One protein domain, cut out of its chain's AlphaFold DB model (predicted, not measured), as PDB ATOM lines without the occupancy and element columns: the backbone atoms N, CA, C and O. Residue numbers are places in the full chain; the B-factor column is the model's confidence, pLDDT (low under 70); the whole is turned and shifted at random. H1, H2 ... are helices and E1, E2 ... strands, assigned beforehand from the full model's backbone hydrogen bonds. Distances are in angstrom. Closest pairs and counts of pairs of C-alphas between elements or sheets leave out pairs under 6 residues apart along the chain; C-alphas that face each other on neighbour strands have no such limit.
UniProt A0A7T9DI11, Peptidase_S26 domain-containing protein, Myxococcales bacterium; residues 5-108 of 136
ATOM      1  N   ILE A   5      42.782 -30.182  47.446       89.25
ATOM      2  CA  ILE A   5      43.812 -29.704  46.519       89.25
ATOM      3  C   ILE A   5      45.170 -29.858  47.209       89.25
ATOM      4  O   ILE A   5      45.416 -29.215  48.228       89.25
ATOM      5  N   LEU A   6      46.042 -30.697  46.650       88.94
ATOM      6  CA  LEU A   6      47.421 -30.856  47.117       88.94
ATOM      7  C   LEU A   6      48.427 -30.048  46.301       88.94
ATOM      8  O   LEU A   6      49.423 -29.597  46.857       88.94
ATOM      9  N   ALA A   7      48.186 -29.879  45.001       91.25
ATOM     10  CA  ALA A   7      49.088 -29.163  44.102       91.25
ATOM     11  C   ALA A   7      48.300 -28.367  43.051       91.25
ATOM     12  O   ALA A   7      47.228 -28.799  42.607       91.25
ATOM     13  N   LYS A   8      48.837 -27.211  42.660       93.62
ATOM     14  CA  LYS A   8      48.268 -26.264  41.682       93.62
ATOM     15  C   LYS A   8      49.230 -26.036  40.505       93.62
ATOM     16  O   LYS A   8      50.366 -26.504  40.577       93.62
ATOM     17  N   PRO A   9      48.824 -25.327  39.431       95.44
ATOM     18  CA  PRO A   9      49.700 -25.073  38.291       95.44
ATOM     19  C   PRO A   9      51.058 -24.499  38.712       95.44
ATOM     20  O   PRO A   9      51.122 -23.563  39.512       95.44
ATOM     21  N   GLY A  10      52.132 -25.089  38.187       94.31
ATOM     22  CA  GLY A  10      53.520 -24.774  38.529       94.31
ATOM     23  C   GLY A  10      54.138 -25.691  39.589       94.31
ATOM     24  O   GLY A  10      55.352 -25.900  39.551       94.31
ATOM     25  N   ASP A  11      53.332 -26.298  40.469       93.88
ATOM     26  CA  ASP A  11      53.834 -27.224  41.485       93.88
ATOM     27  C   ASP A  11      54.294 -28.547  40.864       93.88
ATOM     28  O   ASP A  11      53.738 -29.032  39.878       93.88
ATOM     29  N   THR A  12      55.279 -29.186  41.484       93.75
ATOM     30  CA  THR A  12      55.666 -30.567  41.176       93.75
ATOM     31  C   THR A  12      55.060 -31.509  42.199       93.75
ATOM     32  O   THR A  12      55.215 -31.291  43.394       93.75
ATOM     33  N   ILE A  13      54.421 -32.588  41.760       91.62
ATOM     34  CA  ILE A  13      53.963 -33.652  42.649       91.62
ATOM     35  C   ILE A  13      54.686 -34.953  42.333       91.62
ATOM     36  O   ILE A  13      54.904 -35.290  41.170       91.62
ATOM     37  N   SER A  14      55.070 -35.691  43.365       90.19
ATOM     38  CA  SER A  14      55.681 -37.014  43.232       90.19
ATOM     39  C   SER A  14      55.290 -37.904  44.401       90.19
ATOM     40  O   SER A  14      54.803 -37.419  45.423       90.19
ATOM     41  N   TYR A  15      55.504 -39.204  44.246       85.25
ATOM     42  CA  TYR A  15      55.483 -40.146  45.351       85.25
ATOM     43  C   TYR A  15      56.864 -40.783  45.471       85.25
ATOM     44  O   TYR A  15      57.329 -41.448  44.546       85.25
ATOM     45  N   ASP A  16      57.537 -40.518  46.586       78.38
ATOM     46  CA  ASP A  16      58.908 -40.946  46.863       78.38
ATOM     47  C   ASP A  16      59.018 -41.350  48.336       78.38
ATOM     48  O   ASP A  16      58.426 -40.706  49.200       78.38
ATOM     49  N   ARG A  17      59.773 -42.420  48.622       75.12
ATOM     50  CA  ARG A  17      59.925 -43.008  49.969       75.12
ATOM     51  C   ARG A  17      58.589 -43.156  50.702       75.12
ATOM     52  O   ARG A  17      58.434 -42.710  51.833       75.12
ATOM     53  N   GLU A  18      57.619 -43.742  50.002       76.62
ATOM     54  CA  GLU A  18      56.275 -44.031  50.514       76.62
ATOM     55  C   GLU A  18      55.432 -42.797  50.872       76.62
ATOM     56  O   GLU A  18      54.361 -42.941  51.465       76.62
ATOM     57  N   GLN A  19      55.841 -41.585  50.490       79.88
ATOM     58  CA  GLN A  19      55.122 -40.354  50.812       79.88
ATOM     59  C   GLN A  19      54.887 -39.483  49.580       79.88
ATOM     60  O   GLN A  19      55.696 -39.425  48.652       79.88
ATOM     61  N   ILE A  20      53.757 -38.773  49.583       84.56
ATOM     62  CA  ILE A  20      53.491 -37.732  48.593       84.56
ATOM     63  C   ILE A  20      54.406 -36.551  48.890       84.56
ATOM     64  O   ILE A  20      54.567 -36.147  50.036       84.56
ATOM     65  N   ARG A  21      54.986 -35.978  47.844       88.69
ATOM     66  CA  ARG A  21      55.807 -34.777  47.917       88.69
ATOM     67  C   ARG A  21      55.233 -33.723  46.989       88.69
ATOM     68  O   ARG A  21      54.952 -34.027  45.829       88.69
ATOM     69  N   VAL A  22      55.110 -32.498  47.494       89.62
ATOM     70  CA  VAL A  22      54.707 -31.322  46.717       89.62
ATOM     71  C   VAL A  22      55.881 -30.348  46.703       89.62
ATOM     72  O   VAL A  22      56.352 -29.907  47.750       89.62
ATOM     73  N   ASN A  23      56.388 -30.043  45.514       89.12
ATOM     74  CA  ASN A  23      57.652 -29.355  45.284       89.12
ATOM     75  C   ASN A  23      58.796 -30.062  46.027       89.12
ATOM     76  O   ASN A  23      59.048 -31.254  45.833       89.12
ATOM     77  N   THR A  24      59.494 -29.337  46.896       83.50
ATOM     78  CA  THR A  24      60.538 -29.883  47.763       83.50
ATOM     79  C   THR A  24      59.994 -30.370  49.108       83.50
ATOM     80  O   THR A  24      60.700 -31.115  49.795       83.50
ATOM     81  N   SER A  25      58.749 -30.043  49.452       84.06
ATOM     82  CA  SER A  25      58.141 -30.325  50.753       84.06
ATOM     83  C   SER A  25      57.599 -31.746  50.836       84.06
ATOM     84  O   SER A  25      56.791 -32.177  50.010       84.06
ATOM     85  N   ARG A  26      58.034 -32.469  51.869       85.31
ATOM     86  CA  ARG A  26      57.406 -33.716  52.313       85.31
ATOM     87  C   ARG A  26      56.493 -33.378  53.493       85.31
ATOM     88  O   ARG A  26      57.005 -32.803  54.453       85.31
ATOM     89  N   PRO A  27      55.184 -33.660  53.416       83.19
ATOM     90  CA  PRO A  27      54.295 -33.484  54.551       83.19
ATOM     91  C   PRO A  27      54.782 -34.326  55.727       83.19
ATOM     92  O   PRO A  27      55.151 -35.488  55.550       83.19
ATOM     93  N   GLU A  28      54.787 -33.747  56.920       85.94
ATOM     94  CA  GLU A  28      55.048 -34.516  58.133       85.94
ATOM     95  C   GLU A  28      53.821 -35.380  58.431       85.94
ATOM     96  O   GLU A  28      52.689 -34.888  58.395       85.94
ATOM     97  N   LEU A  29      54.046 -36.671  58.683       86.62
ATOM     98  CA  LEU A  29      53.000 -37.632  59.011       86.62
ATOM     99  C   LEU A  29      53.191 -38.118  60.445       86.62
ATOM    100  O   LEU A  29      54.196 -38.754  60.754       86.62
ATOM    101  N   ASP A  30      52.196 -37.853  61.284       87.75
ATOM    102  CA  ASP A  30      52.104 -38.370  62.649       87.75
ATOM    103  C   ASP A  30      51.068 -39.499  62.687       87.75
ATOM    104  O   ASP A  30      49.857 -39.250  62.638       87.75
ATOM    105  N   PHE A  31      51.548 -40.744  62.686       83.69
ATOM    106  CA  PHE A  31      50.705 -41.939  62.733       83.69
ATOM    107  C   PHE A  31      50.261 -42.212  64.162       83.69
ATOM    108  O   PHE A  31      51.088 -42.322  65.063       83.69
ATOM    109  N   ARG A  32      48.954 -42.384  64.353       81.50
ATOM    110  CA  ARG A  32      48.373 -42.591  65.681       81.50
ATOM    111  C   ARG A  32      48.060 -44.054  65.925       81.50
ATOM    112  O   ARG A  32      48.789 -44.748  66.623       81.50
ATOM    113  N   GLU A  33      46.969 -44.524  65.335       80.69
ATOM    114  CA  GLU A  33      46.417 -45.844  65.607       80.69
ATOM    115  C   GLU A  33      45.921 -46.535  64.338       80.69
ATOM    116  O   GLU A  33      45.629 -45.914  63.310       80.69
ATOM    117  N   LYS A  34      45.837 -47.864  64.428       82.62
ATOM    118  CA  LYS A  34      45.132 -48.684  63.449       82.62
ATOM    119  C   LYS A  34      43.639 -48.591  63.732       82.62
ATOM    120  O   LYS A  34      43.188 -48.913  64.826       82.62
ATOM    121  N   PHE A  35      42.882 -48.208  62.722       79.06
ATOM    122  CA  PHE A  35      41.436 -48.095  62.759       79.06
ATOM    123  C   PHE A  35      40.813 -49.127  61.813       79.06
ATOM    124  O   PHE A  35      41.377 -49.446  60.766       79.06
ATOM    125  N   LYS A  36      39.645 -49.670  62.168       80.25
ATOM    126  CA  LYS A  36      38.904 -50.611  61.317       80.25
ATOM    127  C   LYS A  36      37.643 -49.946  60.791       80.25
ATOM    128  O   LYS A  36      36.780 -49.552  61.568       80.25
ATOM    129  N   PHE A  37      37.523 -49.862  59.471       73.94
ATOM    130  CA  PHE A  37      36.320 -49.382  58.799       73.94
ATOM    131  C   PHE A  37      35.512 -50.564  58.263       73.94
ATOM    132  O   PHE A  37      36.067 -51.418  57.572       73.94
ATOM    133  N   VAL A  38      34.209 -50.601  58.541       76.94
ATOM    134  CA  VAL A  38      33.291 -51.616  58.003       76.94
ATOM    135  C   VAL A  38      32.463 -50.998  56.878       76.94
ATOM    136  O   VAL A  38      31.661 -50.096  57.099       76.94
ATOM    137  N   ASP A  39      32.653 -51.494  55.658       72.19
ATOM    138  CA  ASP A  39      31.791 -51.208  54.514       72.19
ATOM    139  C   ASP A  39      30.645 -52.221  54.507       72.19
ATOM    140  O   ASP A  39      30.798 -53.348  54.032       72.19
ATOM    141  N   TYR A  40      29.497 -51.816  55.050       74.75
ATOM    142  CA  TYR A  40      28.297 -52.653  55.110       74.75
ATOM    143  C   TYR A  40      27.710 -52.976  53.732       74.75
ATOM    144  O   TYR A  40      27.083 -54.018  53.572       74.75
ATOM    145  N   VAL A  41      27.940 -52.130  52.723       75.81
ATOM    146  CA  VAL A  41      27.436 -52.362  51.358       75.81
ATOM    147  C   VAL A  41      28.195 -53.514  50.705       75.81
ATOM    148  O   VAL A  41      27.609 -54.332  50.001       75.81
ATOM    149  N   ARG A  42      29.507 -53.591  50.945       74.50
ATOM    150  CA  ARG A  42      30.375 -54.649  50.401       74.50
ATOM    151  C   ARG A  42      30.640 -55.790  51.382       74.50
ATOM    152  O   ARG A  42      31.343 -56.726  51.011       74.50
ATOM    153  N   ASN A  43      30.115 -55.697  52.603       83.38
ATOM    154  CA  ASN A  43      30.386 -56.580  53.737       83.38
ATOM    155  C   ASN A  43      31.891 -56.852  53.930       83.38
ATOM    156  O   ASN A  43      32.341 -57.999  53.980       83.38
ATOM    157  N   ARG A  44      32.694 -55.782  53.954       78.81
ATOM    158  CA  ARG A  44      34.159 -55.859  54.080       78.81
ATOM    159  C   ARG A  44      34.661 -54.949  55.184       78.81
ATOM    160  O   ARG A  44      34.235 -53.803  55.287       78.81
ATOM    161  N   THR A  45      35.633 -55.447  55.938       81.44
ATOM    162  CA  THR A  45      36.371 -54.659  56.924       81.44
ATOM    163  C   THR A  45      37.739 -54.304  56.365       81.44
ATOM    164  O   THR A  45      38.465 -55.181  55.897       81.44
ATOM    165  N   TYR A  46      38.093 -53.027  56.432       76.62
ATOM    166  CA  TYR A  46      39.393 -52.504  56.029       76.62
ATOM    167  C   TYR A  46      40.136 -52.018  57.267       76.62
ATOM    168  O   TYR A  46      39.572 -51.283  58.076       76.62
ATOM    169  N   GLU A  47      41.398 -52.415  57.411       83.38
ATOM    170  CA  GLU A  47      42.299 -51.800  58.380       83.38
ATOM    171  C   GLU A  47      42.979 -50.595  57.728       83.38
ATOM    172  O   GLU A  47      43.458 -50.669  56.593       83.38
ATOM    173  N   VAL A  48      42.988 -49.476  58.440       83.69
ATOM    174  CA  VAL A  48      43.572 -48.212  57.998       83.69
ATOM    175  C   VAL A  48      44.431 -47.647  59.115       83.69
ATOM    176  O   VAL A  48      44.142 -47.840  60.291       83.69
ATOM    177  N   LEU A  49      45.487 -46.936  58.761       86.38
ATOM    178  CA  LEU A  49      46.279 -46.146  59.687       86.38
ATOM    179  C   LEU A  49      45.716 -44.731  59.704       86.38
ATOM    180  O   LEU A  49      45.698 -44.052  58.675       86.38
ATOM    181  N   GLN A  50      45.256 -44.291  60.867       86.00
ATOM    182  CA  GLN A  50      44.901 -42.896  61.076       86.00
ATOM    183  C   GLN A  50      46.185 -42.094  61.299       86.00
ATOM    184  O   GLN A  50      47.037 -42.469  62.112       86.00
ATOM    185  N   ALA A  51      46.318 -40.976  60.593       85.94
ATOM    186  CA  ALA A  51      47.445 -40.073  60.770       85.94
ATOM    187  C   ALA A  51      47.019 -38.608  60.678       85.94
ATOM    188  O   ALA A  51      45.981 -38.271  60.107       85.94
ATOM    189  N   THR A  52      47.844 -37.732  61.244       88.50
ATOM    190  CA  THR A  52      47.790 -36.297  60.957       88.50
ATOM    191  C   THR A  52      48.856 -35.957  59.924       88.50
ATOM    192  O   THR A  52      50.026 -36.276  60.111       88.50
ATOM    193  N   GLU A  53      48.452 -35.301  58.846       87.12
ATOM    194  CA  GLU A  53      49.323 -34.763  57.810       87.12
ATOM    195  C   GLU A  53      49.477 -33.252  57.989       87.12
ATOM    196  O   GLU A  53      48.494 -32.509  57.935       87.12
ATOM    197  N   GLN A  54      50.710 -32.785  58.177       86.25
ATOM    198  CA  GLN A  54      51.046 -31.364  58.151       86.25
ATOM    199  C   GLN A  54      51.529 -30.987  56.751       86.25
ATOM    200  O   GLN A  54      52.604 -31.405  56.315       86.25
ATOM    201  N   LEU A  55      50.768 -30.137  56.065       79.25
ATOM    202  CA  LEU A  55      51.170 -29.539  54.795       79.25
ATOM    203  C   LEU A  55      51.135 -28.016  54.932       79.25
ATOM    204  O   LEU A  55      50.094 -27.421  55.216       79.25
ATOM    205  N   ASN A  56      52.283 -27.374  54.711       78.50
ATOM    206  CA  ASN A  56      52.475 -25.951  54.992       78.50
ATOM    207  C   ASN A  56      52.102 -25.642  56.457       78.50
ATOM    208  O   ASN A  56      52.638 -26.268  57.364       78.50
ATOM    209  N   GLN A  57      51.176 -24.711  56.704       76.25
ATOM    210  CA  GLN A  57      50.718 -24.331  58.048       76.25
ATOM    211  C   GLN A  57      49.455 -25.081  58.513       76.25
ATOM    212  O   GLN A  57      48.995 -24.853  59.628       76.25
ATOM    213  N   ALA A  58      48.899 -25.986  57.703       77.94
ATOM    214  CA  ALA A  58      47.657 -26.688  58.017       77.94
ATOM    215  C   ALA A  58      47.884 -28.157  58.408       77.94
ATOM    216  O   ALA A  58      48.720 -28.846  57.818       77.94
ATOM    217  N   LYS A  59      47.093 -28.626  59.383       82.81
ATOM    218  CA  LYS A  59      47.007 -30.030  59.805       82.81
ATOM    219  C   LYS A  59      45.734 -30.658  59.278       82.81
ATOM    220  O   LYS A  59      44.660 -30.067  59.395       82.81
ATOM    221  N   TYR A  60      45.858 -31.871  58.771       83.19
ATOM    222  CA  TYR A  60      44.753 -32.632  58.221       83.19
ATOM    223  C   TYR A  60      44.731 -34.033  58.794       83.19
ATOM    224  O   TYR A  60      45.770 -34.669  58.917       83.19
ATOM    225  N   GLU A  61      43.548 -34.529  59.109       85.00
ATOM    226  CA  GLU A  61      43.378 -35.938  59.431       85.00
ATOM    227  C   GLU A  61      43.266 -36.747  58.139       85.00
ATOM    228  O   GLU A  61      42.615 -36.326  57.181       85.00
ATOM    229  N   ILE A  62      43.938 -37.891  58.099       85.50
ATOM    230  CA  ILE A  62      43.949 -38.791  56.952       85.50
ATOM    231  C   ILE A  62      43.807 -40.243  57.415       85.50
ATOM    232  O   ILE A  62      44.211 -40.607  58.522       85.50
ATOM    233  N   PHE A  63      43.293 -41.083  56.522       85.81
ATOM    234  CA  PHE A  63      43.252 -42.532  56.682       85.81
ATOM    235  C   PHE A  63      44.041 -43.174  55.549       85.81
ATOM    236  O   PHE A  63      43.693 -43.022  54.376       85.81
ATOM    237  N   ASP A  64      45.108 -43.884  55.891       82.19
ATOM    238  CA  ASP A  64      46.051 -44.461  54.936       82.19
ATOM    239  C   ASP A  64      46.016 -45.992  55.012       82.19
ATOM    240  O   ASP A  64      46.112 -46.535  56.113       82.19
ATOM    241  N   PRO A  65      45.870 -46.735  53.902       79.25
ATOM    242  CA  PRO A  65      46.001 -48.185  53.955       79.25
ATOM    243  C   PRO A  65      47.437 -48.579  54.358       79.25
ATOM    244  O   PRO A  65      48.392 -47.921  53.934       79.25
ATOM    245  N   PRO A  66      47.611 -49.656  55.146       69.62
ATOM    246  CA  PRO A  66      48.937 -50.153  55.515       69.62
ATOM    247  C   PRO A  66      49.734 -50.620  54.287       69.62
ATOM    248  O   PRO A  66      50.927 -50.344  54.189       69.62
ATOM    249  N   ASP A  67      49.064 -51.229  53.305       68.94
ATOM    250  CA  ASP A  67      49.677 -51.688  52.058       68.94
ATOM    251  C   ASP A  67      49.613 -50.590  50.986       68.94
ATOM    252  O   ASP A  67      48.716 -50.540  50.136       68.94
ATOM    253  N   ARG A  68      50.568 -49.656  51.036       67.06
ATOM    254  CA  ARG A  68      50.659 -48.563  50.059       67.06
ATOM    255  C   ARG A  68      51.143 -49.091  48.713       67.06
ATOM    256  O   ARG A  68      52.289 -49.503  48.572       67.06
ATOM    257  N   ASN A  69      50.311 -48.983  47.681       63.94
ATOM    258  CA  ASN A  69      50.748 -49.192  46.295       63.94
ATOM    259  C   ASN A  69      50.423 -47.972  45.422       63.94
ATOM    260  O   ASN A  69      49.825 -48.074  44.351       63.94
ATOM    261  N   ILE A  70      50.779 -46.780  45.914       70.75
ATOM    262  CA  ILE A  70      50.643 -45.543  45.143       70.75
ATOM    263  C   ILE A  70      51.854 -45.426  44.221       70.75
ATOM    264  O   ILE A  70      52.993 -45.321  44.666       70.75
ATOM    265  N   ARG A  71      51.605 -45.416  42.912       71.12
ATOM    266  CA  ARG A  71      52.634 -45.168  41.898       71.12
ATOM    267  C   ARG A  71      52.361 -43.830  41.231       71.12
ATOM    268  O   ARG A  71      51.642 -43.766  40.241       71.12
ATOM    269  N   LEU A  72      52.947 -42.764  41.769       77.31
ATOM    270  CA  LEU A  72      52.895 -41.436  41.161       77.31
ATOM    271  C   LEU A  72      54.304 -41.020  40.744       77.31
ATOM    272  O   LEU A  72      55.132 -40.647  41.576       77.31
ATOM    273  N   ARG A  73      54.576 -41.089  39.437       81.62
ATOM    274  CA  ARG A  73      55.812 -40.534  38.877       81.62
ATOM    275  C   ARG A  73      55.808 -39.019  39.064       81.62
ATOM    276  O   ARG A  73      54.763 -38.388  38.919       81.62
ATOM    277  N   GLY A  74      56.979 -38.462  39.371       85.81
ATOM    278  CA  GLY A  74      57.147 -37.020  39.500       85.81
ATOM    279  C   GLY A  74      56.670 -36.294  38.245       85.81
ATOM    280  O   GLY A  74      57.122 -36.612  37.144       85.81
ATOM    281  N   LYS A  75      55.749 -35.344  38.404       91.31
ATOM    282  CA  LYS A  75      55.258 -34.502  37.310       91.31
ATOM    283  C   LYS A  75      54.969 -33.088  37.798       91.31
ATOM    284  O   LYS A  75      54.551 -32.895  38.938       91.31
ATOM    285  N   GLN A  76      55.150 -32.117  36.914       95.00
ATOM    286  CA  GLN A  76      54.690 -30.754  37.142       95.00
ATOM    287  C   GLN A  76      53.215 -30.633  36.754       95.00
ATOM    288  O   GLN A  76      52.813 -31.114  35.693       95.00
ATOM    289  N   ILE A  77      52.427 -29.992  37.609       95.12
ATOM    290  CA  ILE A  77      51.035 -29.639  37.346       95.12
ATOM    291  C   ILE A  77      51.019 -28.476  36.360       95.12
ATOM    292  O   ILE A  77      51.653 -27.445  36.598       95.12
ATOM    293  N   ARG A  78      50.325 -28.646  35.234       93.62
ATOM    294  CA  ARG A  78      50.397 -27.694  34.119       93.62
ATOM    295  C   ARG A  78      49.243 -26.717  34.140       93.62
ATOM    296  O   ARG A  78      49.464 -25.513  34.146       93.62
ATOM    297  N   THR A  79      48.025 -27.239  34.128       92.50
ATOM    298  CA  THR A  79      46.823 -26.427  33.885       92.50
ATOM    299  C   THR A  79      45.753 -26.626  34.943       92.50
ATOM    300  O   THR A  79      44.876 -25.776  35.070       92.50
ATOM    301  N   GLY A  80      45.822 -27.718  35.708       93.88
ATOM    302  CA  GLY A  80      44.774 -28.087  36.648       93.88
ATOM    303  C   GLY A  80      45.202 -28.160  38.102       93.88
ATOM    304  O   GLY A  80      46.207 -27.591  38.520       93.88
ATOM    305  N   PHE A  81      44.408 -28.887  38.879       92.69
ATOM    306  CA  PHE A  81      44.705 -29.218  40.266       92.69
ATOM    307  C   PHE A  81      44.970 -30.708  40.421       92.69
ATOM    308  O   PHE A  81      44.349 -31.536  39.755       92.69
ATOM    309  N   PHE A  82      45.861 -31.060  41.345       91.88
ATOM    310  CA  PHE A  82      45.964 -32.428  41.833       91.88
ATOM    311  C   PHE A  82      45.142 -32.565  43.113       91.88
ATOM    312  O   PHE A  82      45.464 -31.944  44.129       91.88
ATOM    313  N   LEU A  83      44.085 -33.369  43.055       90.25
ATOM    314  CA  LEU A  83      43.205 -33.665  44.176       90.25
ATOM    315  C   LEU A  83      43.584 -34.995  44.821       90.25
ATOM    316  O   LEU A  83      43.826 -35.981  44.126       90.25
ATOM    317  N   LEU A  84      43.568 -35.045  46.146       87.25
ATOM    318  CA  LEU A  84      43.683 -36.291  46.897       87.25
ATOM    319  C   LEU A  84      42.580 -36.375  47.947       87.25
ATOM    320  O   LEU A  84      42.291 -35.391  48.628       87.25
ATOM    321  N   GLY A  85      41.968 -37.549  48.074       86.25
ATOM    322  CA  GLY A  85      41.060 -37.829  49.179       86.25
ATOM    323  C   GLY A  85      41.812 -38.077  50.488       86.25
ATOM    324  O   GLY A  85      42.844 -38.749  50.509       86.25
ATOM    325  N   ASP A  86      41.256 -37.589  51.596       84.56
ATOM    326  CA  ASP A  86      41.811 -37.809  52.942       84.56
ATOM    327  C   ASP A  86      41.724 -39.280  53.351       84.56
ATOM    328  O   ASP A  86      42.588 -39.796  54.057       84.56
ATOM    329  N   ASN A  87      40.713 -39.983  52.834       82.06
ATOM    330  CA  ASN A  87      40.654 -41.432  52.868       82.06
ATOM    331  C   ASN A  87      41.394 -42.023  51.657       82.06
ATOM    332  O   ASN A  87      40.834 -42.175  50.568       82.06
ATOM    333  N   ARG A  88      42.652 -42.405  51.870       81.75
ATOM    334  CA  ARG A  88      43.559 -42.907  50.830       81.75
ATOM    335  C   ARG A  88      43.346 -44.372  50.480       81.75
ATOM    336  O   ARG A  88      43.942 -44.834  49.506       81.75
ATOM    337  N   THR A  89      42.496 -45.084  51.228       73.38
ATOM    338  CA  THR A  89      42.184 -46.509  50.994       73.38
ATOM    339  C   THR A  89      41.536 -46.759  49.644       73.38
ATOM    340  O   THR A  89      41.645 -47.849  49.086       73.38
ATOM    341  N   ARG A  90      40.876 -45.741  49.090       64.56
ATOM    342  CA  ARG A  90      40.324 -45.802  47.746       64.56
ATOM    343  C   ARG A  90      41.413 -45.462  46.745       64.56
ATOM    344  O   ARG A  90      41.748 -44.302  46.552       64.56
ATOM    345  N   THR A  91      41.990 -46.481  46.125       56.00
ATOM    346  CA  THR A  91      43.053 -46.339  45.116       56.00
ATOM    347  C   THR A  91      42.529 -46.221  43.684       56.00
ATOM    348  O   THR A  91      43.307 -45.918  42.782       56.00
ATOM    349  N   HIS A  92      41.228 -46.426  43.446       56.31
ATOM    350  CA  HIS A  92      40.660 -46.486  42.099       56.31
ATOM    351  C   HIS A  92      39.462 -45.541  41.938       56.31
ATOM    352  O   HIS A  92      38.428 -45.740  42.565       56.31
ATOM    353  N   GLY A  93      39.613 -44.535  41.071       62.34
ATOM    354  CA  GLY A  93      38.516 -43.730  40.514       62.34
ATOM    355  C   GLY A  93      38.148 -42.444  41.255       62.34
ATOM    356  O   GLY A  93      37.511 -41.581  40.657       62.34
ATOM    357  N   ASP A  94      38.582 -42.277  42.505       79.19
ATOM    358  CA  ASP A  94      38.024 -41.232  43.375       79.19
ATOM    359  C   ASP A  94      38.926 -40.000  43.574       79.19
ATOM    360  O   ASP A  94      38.477 -39.025  44.174       79.19
ATOM    361  N   ASP A  95      40.169 -40.005  43.071       86.88
ATOM    362  CA  ASP A  95      41.052 -38.829  43.094       86.88
ATOM    363  C   ASP A  95      42.141 -38.821  41.994       86.88
ATOM    364  O   ASP A  95      42.231 -39.736  41.165       86.88
ATOM    365  N   SER A  96      42.975 -37.772  41.970       89.31
ATOM    366  CA  SER A  96      43.954 -37.513  40.905       89.31
ATOM    367  C   SER A  96      45.031 -38.586  40.754       89.31
ATOM    368  O   SER A  96      45.745 -38.576  39.747       89.31
ATOM    369  N   ARG A  97      45.142 -39.545  41.684       84.94
ATOM    370  CA  ARG A  97      45.975 -40.741  41.481       84.94
ATOM    371  C   ARG A  97      45.460 -41.595  40.318       84.94
ATOM    372  O   ARG A  97      46.265 -42.251  39.667       84.94
ATOM    373  N   ALA A  98      44.152 -41.581  40.054       84.44
ATOM    374  CA  ALA A  98      43.519 -42.393  39.017       84.44
ATOM    375  C   ALA A  98      43.372 -41.661  37.672       84.44
ATOM    376  O   ALA A  98      43.658 -42.245  36.631       84.44
ATOM    377  N   PHE A  99      42.935 -40.399  37.681       86.69
ATOM    378  CA  PHE A  99      42.605 -39.649  36.453       86.69
ATOM    379  C   PHE A  99      43.522 -38.445  36.185       86.69
ATOM    380  O   PHE A  99      43.373 -37.772  35.170       86.69
ATOM    381  N   GLY A 100      44.491 -38.165  37.061       88.75
ATOM    382  CA  GLY A 100      45.418 -37.051  36.887       88.75
ATOM    383  C   GLY A 100      44.832 -35.692  37.276       88.75
ATOM    384  O   GLY A 100      44.098 -35.568  38.251       88.75
ATOM    385  N   GLU A 101      45.243 -34.643  36.568       92.62
ATOM    386  CA  GLU A 101      44.855 -33.262  36.889       92.62
ATOM    387  C   GLU A 101      43.363 -33.011  36.649       92.62
ATOM    388  O   GLU A 101      42.795 -33.499  35.676       92.62
ATOM    389  N   VAL A 102      42.747 -32.218  37.523       91.12
ATOM    390  CA  VAL A 102      41.361 -31.756  37.389       91.12
ATOM    391  C   VAL A 102      41.339 -30.352  36.810       91.12
ATOM    392  O   VAL A 102      42.052 -29.477  37.302       91.12
ATOM    393  N   ASP A 103      40.493 -30.135  35.803       91.50
ATOM    394  CA  ASP A 103      40.214 -28.808  35.254       91.50
ATOM    395  C   ASP A 103      39.545 -27.913  36.321       91.50
ATOM    396  O   ASP A 103      38.466 -28.267  36.815       91.50
ATOM    397  N   PRO A 104      40.134 -26.754  36.672       87.56
ATOM    398  CA  PRO A 104      39.556 -25.808  37.617       87.56
ATOM    399  C   PRO A 104      38.145 -25.348  37.231       87.56
ATOM    400  O   PRO A 104      37.334 -25.095  38.118       87.56
ATOM    401  N   LEU A 105      37.828 -25.273  35.932       87.81
ATOM    402  CA  LEU A 105      36.500 -24.877  35.442       87.81
ATOM    403  C   LEU A 105      35.431 -25.944  35.718       87.81
ATOM    404  O   LEU A 105      34.237 -25.645  35.776       87.81
ATOM    405  N   GLY A 106      35.850 -27.194  35.926       83.81
ATOM    406  CA  GLY A 106      34.977 -28.285  36.348       83.81
ATOM    407  C   GLY A 106      34.639 -28.257  37.842       83.81
ATOM    408  O   GLY A 106      33.716 -28.957  38.270       83.81
ATOM    409  N   CYS A 107      35.352 -27.464  38.652       83.75
ATOM    410  CA  CYS A 107      35.110 -27.372  40.087       83.75
ATOM    411  C   CYS A 107      33.794 -26.632  40.370       83.75
ATOM    412  O   CYS A 107      33.659 -25.445  40.098       83.75
ATOM    413  N   LYS A 108      32.821 -27.335  40.960       84.94
ATOM    414  CA  LYS A 108      31.483 -26.786  41.254       84.94
ATOM    415  C   LYS A 108      31.414 -25.888  42.489       84.94
ATOM    416  O   LYS A 108      30.405 -25.230  42.689       84.94
TER     417      LYS A 108
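This is residues 5 to 108 of the 136 residues of the protein "Peptidase_S26 domain-containing protein" of Myxococcales bacterium (UniProt A0A7T9DI11). A long, strongly twisted sheet of three strands, E4, E5 and E6, makes one part of the domain, and the tip of its E4 and E5 hairpin, residues 39 to 44, sticks out from the rest. The other part is a small, loop-rich body with two short strand pairs, E2 with E3 and E1 with E7, and one short helix, H1. The printed part has 104 residues with seven named strands and then one named helix, in the order E1 E2 E3 E4 E5 E6 E7 H1; the class is mostly strand, with under half of the residues in named elements. The three sheets, E4 - E5 - E6, E1 - E7 and E2 - E3, are antiparallel. The whole is compact, with a radius of gyration of the C-alphas of 14.3 A, and spans 40 by 28 by 24 A.

E4, residues 28 to 39, is 28.9 A long and bends by 71 degrees at residue 32. E5, residues 44 to 55, is 31.3 A long and bends by 51 degrees at residue 52. E6, residues 58 to 64, is 18.1 A long. E2 is residues 12 to 16, 12.3 A, and E3 residues 19 to 22, 9.9 A. E1, residues 5 to 7, 5.8 A, begins at C-alpha 5 (43.812, -29.704, 46.519). E7 is residues 82 to 84, 6.8 A. H1, residues 96 to 99, 5.1 A, ends at C-alpha 99 (42.605, -39.649, 36.453).

E4, E5 and E6 form a meander, each strand the antiparallel neighbour of the one before, with E4 and E6 as edge strands. In the hairpin of E4 and E5, N 35 and O 48 are 2.8 A apart, within hydrogen-bond range. In the hairpin of E5 and E6, N 53 and O 60 are 2.8 A apart, also within range. This sheet is apart from E1, E2, E3, E7 and H1. In the hairpin of E2 and E3, N 21 and O 14 are within range at 2.8 A. Residues 12 to 13 of E2 also pair antiparallel with residues 75 to 76. The closest C-alphas of E1 and E3 are those of Ala 7 and Val 22, 6.6 A apart. E1 and E7 are antiparallel at 132 degrees, with N 6 and O 82 within range at 2.9 A. The closest C-alphas of E7 and H1 are those of Leu 83 and Ser 96, 5.1 A apart. H1 is too short for any O i to N i+4 pair, and its one O i to N i+3 pair is not within range.

The C-alphas of Gly 10 and Asn 43, the two farthest apart, are 42.2 A apart. The printed part has no cut. The links E6 to E7, 17 residues, and E7 to H1, 11 residues, are long. The mean pLDDT of the printed part is 83.0, and residues 66 to 69 and 90 to 93 are under 70.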